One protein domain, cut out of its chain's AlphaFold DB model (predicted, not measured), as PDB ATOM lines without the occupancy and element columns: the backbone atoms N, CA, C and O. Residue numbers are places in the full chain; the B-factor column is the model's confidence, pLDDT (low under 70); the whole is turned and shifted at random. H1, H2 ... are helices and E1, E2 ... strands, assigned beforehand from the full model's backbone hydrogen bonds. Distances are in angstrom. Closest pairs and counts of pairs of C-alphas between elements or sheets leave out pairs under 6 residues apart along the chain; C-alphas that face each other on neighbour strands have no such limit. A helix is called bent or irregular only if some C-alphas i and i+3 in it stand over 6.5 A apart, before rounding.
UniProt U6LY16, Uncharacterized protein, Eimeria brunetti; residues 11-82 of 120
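AT A GLANCE: This is residues 11 to 82 of the 120 residues of an uncharacterized protein of Eimeria brunetti (UniProt U6LY16). A small sheet of three short strands, E1, E2 and E3, sits beside a helical hairpin, H1 and H2. H2 lies between H1 and the sheet and only grazes the sheet, and the short, irregular H3, in the chain between E2 and E3, is far from H1 at the other end of the longest axis. The printed part has 72 residues with three named helices and three named strands, in the order H1, H2, E1, E2, H3, E3; the sheet's order is E1, E2, E3, antiparallel throughout, and the class is mixed, helices and strands. The whole is only just compact, close to loose, with a radius of gyration of the C-alphas of 13.4 A, and its outline is only just flat, spanning 38 by 35 by 19 A.

HOW THE PARTS SIT: Begin at the sheet, with its inner strand E2, residues 56 to 59, and its edge strands E1, residues 47 to 50, and E3, residues 74 to 77. E1 and E2 form a hairpin, antiparallel at 139 degrees between their directions; look at N 47 and O 59, 2.8 A apart, and at N 57 and O 49, 2.9 A apart, both within hydrogen-bond range. E2 and E3 are antiparallel at 158 degrees, and there you will find N 58 and O 76 within hydrogen-bond range at 2.9 A, as are N 75 and O 58 at 2.9 A. Move outward to H2, residues 29 to 38, which is on the sheet but only grazes it, with its residues 30 to 38. Its closest C-alphas to E1 are those of Leu 34 and Leu 47, 7.8 A apart. Next look at H1, residues 11 to 19, which touches H2, the closest C-alphas being those of Leu 13 and Met 35, 5.9 A apart. H1 and H2 form a helical hairpin, at a shallow tilt of 22 degrees, opposite ways. H1 is not on the sheet and is apart from its three strands. H3, residues 62 to 67, is not on the sheet either; it is apart from H1, H2 and E1. In H2 each O i to N i+4 pair is within hydrogen-bond range, in H1 4 of 5, and in H3 0 of 2, where 2 of 3 O i to N i+3 pairs are within range.

IN THESE COORDINATES: Find C-alpha 47 at (75.305, 126.135, 132.317), where E1 begins; it runs 9.9 A to C-alpha 50. E2 covers 9.7 A from C-alpha 56 to C-alpha 59, and E3 covers 8.6 A, ending at C-alpha 77 at (80.518, 115.856, 133.823). H2, the longest helix by residues, runs 14.3 A from C-alpha 29 to C-alpha 38. H1 starts at C-alpha 11, at (75.531, 140.691, 142.101), and runs 13.1 A to C-alpha 19. H3 spans 10.1 A from C-alpha 62 to C-alpha 67 and is irregular: C-alphas 63 and 66 are 7.4 A apart.

THE WHOLE: The two C-alphas farthest apart are those of Lys 22 and Ser 66, 38.0 A, while the first and last printed C-alphas, Cys 11 and Ala 82, are 34.2 A apart. The printed part has no cut. Of its links, E1 to E2 and E2 to H3 are tight; H1 to H2, H2 to E1 and H3 to E3 are short, and no link is long. Read the B-factor column for confidence: the mean pLDDT of the printed part is 81.9, but residues 11 to 21 are under 70, and H1 has a mean of 52.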
ATOM      1  N   CYS A  11      75.211 140.416 140.690       45.47
ATOM      2  CA  CYS A  11      75.531 140.691 142.101       45.47
ATOM      3  C   CYS A  11      75.580 139.479 143.054       45.47
ATOM      4  O   CYS A  11      76.212 139.577 144.102       45.47
ATOM      5  N   ILE A  12      74.949 138.338 142.752       52.66
ATOM      6  CA  ILE A  12      74.967 137.196 143.697       52.66
ATOM      7  C   ILE A  12      76.272 136.388 143.552       52.66
ATOM      8  O   ILE A  12      76.854 135.937 144.538       52.66
ATOM      9  N   LEU A  13      76.786 136.266 142.324       51.50
ATOM     10  CA  LEU A  13      78.015 135.521 142.023       51.50
ATOM     11  C   LEU A  13      79.293 136.288 142.377       51.50
ATOM     12  O   LEU A  13      80.256 135.671 142.823       51.50
ATOM     13  N   THR A  14      79.294 137.620 142.270       52.75
ATOM     14  CA  THR A  14      80.401 138.466 142.757       52.75
ATOM     15  C   THR A  14      80.630 138.292 144.257       52.75
ATOM     16  O   THR A  14      81.777 138.248 144.697       52.75
ATOM     17  N   PHE A  15      79.559 138.112 145.036       50.31
ATOM     18  CA  PHE A  15      79.644 137.837 146.470       50.31
ATOM     19  C   PHE A  15      80.322 136.483 146.736       50.31
ATOM     20  O   PHE A  15      81.282 136.414 147.497       50.31
ATOM     21  N   SER A  16      79.892 135.418 146.048       55.62
ATOM     22  CA  SER A  16      80.471 134.069 146.184       55.62
ATOM     23  C   SER A  16      81.931 134.001 145.710       55.62
ATOM     24  O   SER A  16      82.783 133.404 146.365       55.62
ATOM     25  N   PHE A  17      82.261 134.716 144.633       55.12
ATOM     26  CA  PHE A  17      83.629 134.843 144.138       55.12
ATOM     27  C   PHE A  17      84.551 135.555 145.141       55.12
ATOM     28  O   PHE A  17      85.686 135.138 145.362       55.12
ATOM     29  N   PHE A  18      84.050 136.583 145.832       55.59
ATOM     30  CA  PHE A  18      84.778 137.248 146.915       55.59
ATOM     31  C   PHE A  18      85.005 136.323 148.131       55.59
ATOM     32  O   PHE A  18      86.006 136.466 148.840       55.59
ATOM     33  N   PHE A  19      84.135 135.326 148.344       53.16
ATOM     34  CA  PHE A  19      84.316 134.261 149.344       53.16
ATOM     35  C   PHE A  19      85.342 133.191 148.951       53.16
ATOM     36  O   PHE A  19      85.839 132.493 149.838       53.16
ATOM     37  N   CYS A  20      85.792 133.151 147.691       58.16
ATOM     38  CA  CYS A  20      86.941 132.337 147.279       58.16
ATOM     39  C   CYS A  20      88.274 132.767 147.937       58.16
ATOM     40  O   CYS A  20      89.321 132.156 147.744       58.16
ATOM     41  N   ARG A  21      88.254 133.782 148.810       66.44
ATOM     42  CA  ARG A  21      89.332 134.034 149.779       66.44
ATOM     43  C   ARG A  21      89.689 132.810 150.631       66.44
ATOM     44  O   ARG A  21      90.814 132.737 151.116       66.44
ATOM     45  N   LYS A  22      88.763 131.860 150.805       75.12
ATOM     46  CA  LYS A  22      89.045 130.509 151.308       75.12
ATOM     47  C   LYS A  22      88.739 129.507 150.191       75.12
ATOM     48  O   LYS A  22      87.576 129.138 150.041       75.12
ATOM     49  N   PRO A  23      89.735 129.113 149.382       77.19
ATOM     50  CA  PRO A  23      89.482 128.244 148.246       77.19
ATOM     51  C   PRO A  23      89.050 126.855 148.717       77.19
ATOM     52  O   PRO A  23      89.662 126.272 149.614       77.19
ATOM     53  N   ASP A  24      88.005 126.324 148.088       78.88
ATOM     54  CA  ASP A  24      87.648 124.910 148.197       78.88
ATOM     55  C   ASP A  24      88.653 124.044 147.406       78.88
ATOM     56  O   ASP A  24      89.493 124.561 146.663       78.88
ATOM     57  N   ARG A  25      88.569 122.713 147.508       83.00
ATOM     58  CA  ARG A  25      89.470 121.761 146.825       83.00
ATOM     59  C   ARG A  25      89.533 121.960 145.304       83.00
ATOM     60  O   ARG A  25      90.540 121.634 144.683       83.00
ATOM     61  N   ASN A  26      88.476 122.526 144.724       81.31
ATOM     62  CA  ASN A  26      88.366 122.834 143.298       81.31
ATOM     63  C   ASN A  26      88.874 124.240 142.928       81.31
ATOM     64  O   ASN A  26      88.631 124.696 141.813       81.31
ATOM     65  N   VAL A  27      89.531 124.946 143.859       84.38
ATOM     66  CA  VAL A  27      90.111 126.290 143.670       84.38
ATOM     67  C   VAL A  27      89.099 127.270 143.052       84.38
ATOM     68  O   VAL A  27      89.412 128.092 142.197       84.38
ATOM     69  N   CYS A  28      87.838 127.123 143.462       84.44
ATOM     70  CA  CYS A  28      86.680 127.882 142.996       84.44
ATOM     71  C   CYS A  28      86.466 127.930 141.471       84.44
ATOM     72  O   CYS A  28      85.896 128.889 140.941       84.44
ATOM     73  N   ALA A  29      86.930 126.920 140.726       86.31
ATOM     74  CA  ALA A  29      86.818 126.901 139.267       86.31
ATOM     75  C   ALA A  29      85.363 127.050 138.774       86.31
ATOM     76  O   ALA A  29      85.115 127.664 137.734       86.31
ATOM     77  N   LYS A  30      84.392 126.536 139.539       85.25
ATOM     78  CA  LYS A  30      82.962 126.615 139.211       85.25
ATOM     79  C   LYS A  30      82.459 128.058 139.320       85.25
ATOM     80  O   LYS A  30      81.776 128.545 138.426       85.25
ATOM     81  N   GLU A  31      82.856 128.767 140.367       84.19
ATOM     82  CA  GLU A  31      82.523 130.164 140.627       84.19
ATOM     83  C   GLU A  31      83.133 131.084 139.562       84.19
ATOM     84  O   GLU A  31      82.459 132.001 139.092       84.19
ATOM     85  N   PHE A  32      84.367 130.806 139.120       85.50
ATOM     86  CA  PHE A  32      84.998 131.509 137.996       85.50
ATOM     87  C   PHE A  32      84.173 131.395 136.711       85.50
ATOM     88  O   PHE A  32      83.914 132.401 136.046       85.50
ATOM     89  N   ILE A  33      83.754 130.177 136.357       86.88
ATOM     90  CA  ILE A  33      82.977 129.928 135.137       86.88
ATOM     91  C   ILE A  33      81.602 130.590 135.239       86.88
ATOM     92  O   ILE A  33      81.200 131.300 134.320       86.88
ATOM     93  N   LEU A  34      80.908 130.433 136.367       85.38
ATOM     94  CA  LEU A  34      79.600 131.051 136.584       85.38
ATOM     95  C   LEU A  34      79.671 132.580 136.496       85.38
ATOM     96  O   LEU A  34      78.828 133.201 135.851       85.38
ATOM     97  N   MET A  35      80.699 133.191 137.088       85.25
ATOM     98  CA  MET A  35      80.924 134.633 137.008       85.25
ATOM     99  C   MET A  35      81.189 135.086 135.565       85.25
ATOM    100  O   MET A  35      80.600 136.065 135.101       85.25
ATOM    101  N   ARG A  36      82.037 134.353 134.830       87.56
ATOM    102  CA  ARG A  36      82.339 134.631 133.419       87.56
ATOM    103  C   ARG A  36      81.084 134.577 132.549       87.56
ATOM    104  O   ARG A  36      80.870 135.480 131.744       87.56
ATOM    105  N   GLU A  37      80.281 133.527 132.687       87.81
ATOM    106  CA  GLU A  37      79.090 133.318 131.858       87.81
ATOM    107  C   GLU A  37      77.952 134.278 132.219       87.81
ATOM    108  O   GLU A  37      77.239 134.744 131.332       87.81
ATOM    109  N   CYS A  38      77.815 134.640 133.497       85.50
ATOM    110  CA  CYS A  38      76.828 135.620 133.949       85.50
ATOM    111  C   CYS A  38      77.141 137.039 133.447       85.50
ATOM    112  O   CYS A  38      76.230 137.778 133.082       85.50
ATOM    113  N   ASN A  39      78.423 137.412 133.366       86.31
ATOM    114  CA  ASN A  39      78.844 138.728 132.875       86.31
ATOM    115  C   ASN A  39      78.833 138.848 131.336       86.31
ATOM    116  O   ASN A  39      79.227 139.875 130.779       86.31
ATOM    117  N   ARG A  40      78.434 137.798 130.610       84.50
ATOM    118  CA  ARG A  40      78.491 137.796 129.150       84.50
ATOM    119  C   ARG A  40      77.308 138.567 128.549       84.50
ATOM    120  O   ARG A  40      76.158 138.238 128.850       84.50
ATOM    121  N   PRO A  41      77.539 139.545 127.650       83.50
ATOM    122  CA  PRO A  41      76.448 140.221 126.958       83.50
ATOM    123  C   PRO A  41      75.681 139.208 126.102       83.50
ATOM    124  O   PRO A  41      76.270 138.434 125.346       83.50
ATOM    125  N   GLY A  42      74.360 139.186 126.270       82.19
ATOM    126  CA  GLY A  42      73.478 138.175 125.689       82.19
ATOM    127  C   GLY A  42      73.185 136.985 126.609       82.19
ATOM    128  O   GLY A  42      72.351 136.170 126.247       82.19
ATOM    129  N   GLY A  43      73.808 136.858 127.783       84.31
ATOM    130  CA  GLY A  43      73.544 135.776 128.743       84.31
ATOM    131  C   GLY A  43      74.507 134.584 128.628       84.31
ATOM    132  O   GLY A  43      75.371 134.575 127.743       84.31
ATOM    133  N   PRO A  44      74.370 133.570 129.503       88.31
ATOM    134  CA  PRO A  44      75.314 132.457 129.614       88.31
ATOM    135  C   PRO A  44      75.289 131.539 128.383       88.31
ATOM    136  O   PRO A  44      74.243 131.296 127.782       88.31
ATOM    137  N   GLN A  45      76.454 131.047 127.963       89.75
ATOM    138  CA  GLN A  45      76.585 130.009 126.928       89.75
ATOM    139  C   GLN A  45      76.837 128.622 127.507       89.75
ATOM    140  O   GLN A  45      76.635 127.637 126.810       89.75
ATOM    141  N   LEU A  46      77.280 128.558 128.757       89.81
ATOM    142  CA  LEU A  46      77.547 127.321 129.466       89.81
ATOM    143  C   LEU A  46      76.817 127.362 130.804       89.81
ATOM    144  O   LEU A  46      76.900 128.351 131.536       89.81
ATOM    145  N   LEU A  47      76.096 126.295 131.108       89.94
ATOM    146  CA  LEU A  47      75.305 126.135 132.317       89.94
ATOM    147  C   LEU A  47      75.849 124.967 133.134       89.94
ATOM    148  O   LEU A  47      76.316 123.972 132.582       89.94
ATOM    149  N   LEU A  48      75.780 125.106 134.458       89.62
ATOM    150  CA  LEU A  48      76.017 124.013 135.394       89.62
ATOM    151  C   LEU A  48      74.659 123.420 135.778       89.62
ATOM    152  O   LEU A  48      73.898 124.055 136.513       89.62
ATOM    153  N   THR A  49      74.354 122.227 135.292       88.44
ATOM    154  CA  THR A  49      73.115 121.502 135.606       88.44
ATOM    155  C   THR A  49      73.405 120.321 136.521       88.44
ATOM    156  O   THR A  49      74.557 119.931 136.715       88.44
ATOM    157  N   LYS A  50      72.363 119.789 137.163       88.38
ATOM    158  CA  LYS A  50      72.451 118.572 137.976       88.38
ATOM    159  C   LYS A  50      71.714 117.454 137.261       88.38
ATOM    160  O   LYS A  50      70.547 117.620 136.925       88.38
ATOM    161  N   ASP A  51      72.386 116.324 137.123       85.75
ATOM    162  CA  ASP A  51      71.774 115.082 136.672       85.75
ATOM    163  C   ASP A  51      70.791 114.511 137.689       85.75
ATOM    164  O   ASP A  51      70.798 114.875 138.868       85.75
ATOM    165  N   GLU A  52      70.031 113.504 137.253       83.38
ATOM    166  CA  GLU A  52      69.150 112.673 138.086       83.38
ATOM    167  C   GLU A  52      69.864 112.094 139.324       83.38
ATOM    168  O   GLU A  52      69.259 111.910 140.377       83.38
ATOM    169  N   PHE A  53      71.181 111.875 139.233       81.75
ATOM    170  CA  PHE A  53      72.029 111.374 140.323       81.75
ATOM    171  C   PHE A  53      72.677 112.483 141.172       81.75
ATOM    172  O   PHE A  53      73.583 112.213 141.960       81.75
ATOM    173  N   GLY A  54      72.279 113.743 140.978       83.50
ATOM    174  CA  GLY A  54      72.807 114.908 141.694       83.50
ATOM    175  C   GLY A  54      74.224 115.330 141.290       83.50
ATOM    176  O   GLY A  54      74.792 116.227 141.917       83.50
ATOM    177  N   LYS A  55      74.803 114.706 140.257       86.06
ATOM    178  CA  LYS A  55      76.123 115.057 139.723       86.06
ATOM    179  C   LYS A  55      76.022 116.288 138.836       86.06
ATOM    180  O   LYS A  55      75.078 116.424 138.067       86.06
ATOM    181  N   LEU A  56      77.001 117.176 138.952       89.44
ATOM    182  CA  LEU A  56      77.049 118.385 138.142       89.44
ATOM    183  C   LEU A  56      77.546 118.061 136.730       89.44
ATOM    184  O   LEU A  56      78.564 117.379 136.585       89.44
ATOM    185  N   ARG A  57      76.867 118.591 135.713       92.62
ATOM    186  CA  ARG A  57      77.273 118.542 134.305       92.62
ATOM    187  C   ARG A  57      77.365 119.937 133.706       92.62
ATOM    188  O   ARG A  57      76.792 120.893 134.232       92.62
ATOM    189  N   TYR A  58      78.105 120.031 132.612       92.19
ATOM    190  CA  TYR A  58      78.161 121.209 131.765       92.19
ATOM    191  C   TYR A  58      77.198 121.053 130.591       92.19
ATOM    192  O   TYR A  58      77.312 120.108 129.813       92.19
ATOM    193  N   GLU A  59      76.299 122.017 130.430       92.00
ATOM    194  CA  GLU A  59      75.330 122.043 129.337       92.00
ATOM    195  C   GLU A  59      75.397 123.350 128.550       92.00
ATOM    196  O   GLU A  59      75.593 124.431 129.107       92.00
ATOM    197  N   VAL A  60      75.199 123.254 127.239       91.31
ATOM    198  CA  VAL A  60      75.063 124.398 126.337       91.31
ATOM    199  C   VAL A  60      73.581 124.600 126.001       91.31
ATOM    200  O   VAL A  60      72.918 123.646 125.586       91.31
ATOM    201  N   PRO A  61      73.039 125.828 126.125       88.88
ATOM    202  CA  PRO A  61      71.667 126.128 125.734       88.88
ATOM    203  C   PRO A  61      71.399 125.774 124.268       88.88
ATOM    204  O   PRO A  61      72.193 126.120 123.388       88.88
ATOM    205  N   ALA A  62      70.243 125.161 123.995       86.00
ATOM    206  CA  ALA A  62      69.861 124.689 122.661       86.00
ATOM    207  C   ALA A  62      69.954 125.779 121.575       86.00
ATOM    208  O   ALA A  62      70.429 125.529 120.470       86.00
ATOM    209  N   GLU A  63      69.590 127.016 121.924       87.06
ATOM    210  CA  GLU A  63      69.635 128.192 121.044       87.06
ATOM    211  C   GLU A  63      71.044 128.534 120.534       87.06
ATOM    212  O   GLU A  63      71.199 129.268 119.558       87.06
ATOM    213  N   ARG A  64      72.086 128.028 121.202       84.56
ATOM    214  CA  ARG A  64      73.493 128.351 120.928       84.56
ATOM    215  C   ARG A  64      74.313 127.163 120.465       84.56
ATOM    216  O   ARG A  64      75.496 127.340 120.194       84.56
ATOM    217  N   LEU A  65      73.708 125.983 120.323       87.75
ATOM    218  CA  LEU A  65      74.416 124.783 119.870       87.75
ATOM    219  C   LEU A  65      75.037 124.960 118.491       87.75
ATOM    220  O   LEU A  65      76.134 124.477 118.262       87.75
ATOM    221  N   SER A  66      74.401 125.734 117.611       87.06
ATOM    222  CA  SER A  66      74.935 126.058 116.283       87.06
ATOM    223  C   SER A  66      76.273 126.809 116.310       87.06
ATOM    224  O   SER A  66      76.965 126.854 115.297       87.06
ATOM    225  N   GLN A  67      76.653 127.397 117.450       89.06
ATOM    226  CA  GLN A  67      77.936 128.084 117.627       89.06
ATOM    227  C   GLN A  67      79.073 127.120 117.993       89.06
ATOM    228  O   GLN A  67      80.238 127.517 117.961       89.06
ATOM    229  N   PHE A  68      78.756 125.872 118.347       89.56
ATOM    230  CA  PHE A  68      79.713 124.875 118.809       89.56
ATOM    231  C   PHE A  68      79.661 123.619 117.939       89.56
ATOM    232  O   PHE A  68      78.622 123.245 117.407       89.56
ATOM    233  N   ASN A  69      80.789 122.918 117.830       91.00
ATOM    234  CA  ASN A  69      80.835 121.616 117.168       91.00
ATOM    235  C   ASN A  69      80.448 120.503 118.156       91.00
ATOM    236  O   ASN A  69      81.274 119.665 118.518       91.00
ATOM    237  N   LEU A  70      79.219 120.567 118.668       87.56
ATOM    238  CA  LEU A  70      78.670 119.605 119.620       87.56
ATOM    239  C   LEU A  70      77.524 118.832 118.969       87.56
ATOM    240  O   LEU A  70      76.685 119.406 118.280       87.56
ATOM    241  N   LEU A  71      77.482 117.523 119.219       84.88
ATOM    242  CA  LEU A  71      76.389 116.655 118.767       84.88
ATOM    243  C   LEU A  71      75.157 116.753 119.684       84.88
ATOM    244  O   LEU A  71      74.048 116.438 119.261       84.88
ATOM    245  N   SER A  72      75.347 117.190 120.930       88.75
ATOM    246  CA  SER A  72      74.317 117.310 121.965       88.75
ATOM    247  C   SER A  72      74.558 118.532 122.850       88.75
ATOM    248  O   SER A  72      75.655 119.085 122.872       88.75
ATOM    249  N   SER A  73      73.540 118.938 123.614       89.25
ATOM    250  CA  SER A  73      73.657 120.017 124.604       89.25
ATOM    251  C   SER A  73      74.543 119.667 125.792       89.25
ATOM    252  O   SER A  73      75.119 120.562 126.401       89.25
ATOM    253  N   ASP A  74      74.670 118.384 126.110       90.81
ATOM    254  CA  ASP A  74      75.545 117.898 127.167       90.81
ATOM    255  C   ASP A  74      77.006 117.863 126.697       90.81
ATOM    256  O   ASP A  74      77.343 117.192 125.719       90.81
ATOM    257  N   VAL A  75      77.861 118.600 127.408       91.00
ATOM    258  CA  VAL A  75      79.317 118.643 127.204       91.00
ATOM    259  C   VAL A  75      80.013 117.567 128.040       91.00
ATOM    260  O   VAL A  75      81.100 117.113 127.684       91.00
ATOM    261  N   GLY A  76      79.394 117.147 129.148       90.38
ATOM    262  CA  GLY A  76      79.913 116.121 130.042       90.38
ATOM    263  C   GLY A  76      79.949 116.527 131.520       90.38
ATOM    264  O   GLY A  76      79.494 117.608 131.911       90.38
ATOM    265  N   PRO A  77      80.494 115.650 132.380       92.12
ATOM    266  CA  PRO A  77      80.518 115.856 133.823       92.12
ATOM    267  C   PRO A  77      81.435 117.020 134.220       92.12
ATOM    268  O   PRO A  77      82.528 117.193 133.682       92.12
ATOM    269  N   ALA A  78      81.015 117.786 135.229       90.00
ATOM    270  CA  ALA A  78      81.791 118.903 135.765       90.00
ATOM    271  C   ALA A  78      82.920 118.475 136.717       90.00
ATOM    272  O   ALA A  78      83.722 119.304 137.149       90.00
ATOM    273  N   GLU A  79      82.973 117.189 137.060       89.38
ATOM    274  CA  GLU A  79      83.978 116.596 137.932       89.38
ATOM    275  C   GLU A  79      84.667 115.440 137.216       89.38
ATOM    276  O   GLU A  79      84.033 114.654 136.507       89.38
ATOM    277  N   ALA A  80      85.981 115.341 137.410       87.88
ATOM    278  CA  ALA A  80      86.763 114.257 136.841       87.88
ATOM    279  C   ALA A  80      86.308 112.898 137.406       87.88
ATOM    280  O   ALA A  80      85.964 112.804 138.591       87.88
ATOM    281  N   PRO A  81      86.334 111.828 136.593       89.50
ATOM    282  CA  PRO A  81      86.003 110.495 137.067       89.50
ATOM    283  C   PRO A  81      86.992 110.047 138.149       89.50
ATOM    284  O   PRO A  81      88.190 110.337 138.098       89.50
ATOM    285  N   ALA A  82      86.487 109.304 139.134       89.75
ATOM    286  CA  ALA A  82      87.337 108.680 140.135       89.75
ATOM    287  C   ALA A  82      88.237 107.620 139.484       89.75
ATOM    288  O   ALA A  82      87.864 106.970 138.505       89.75
TER     289      ALA A  82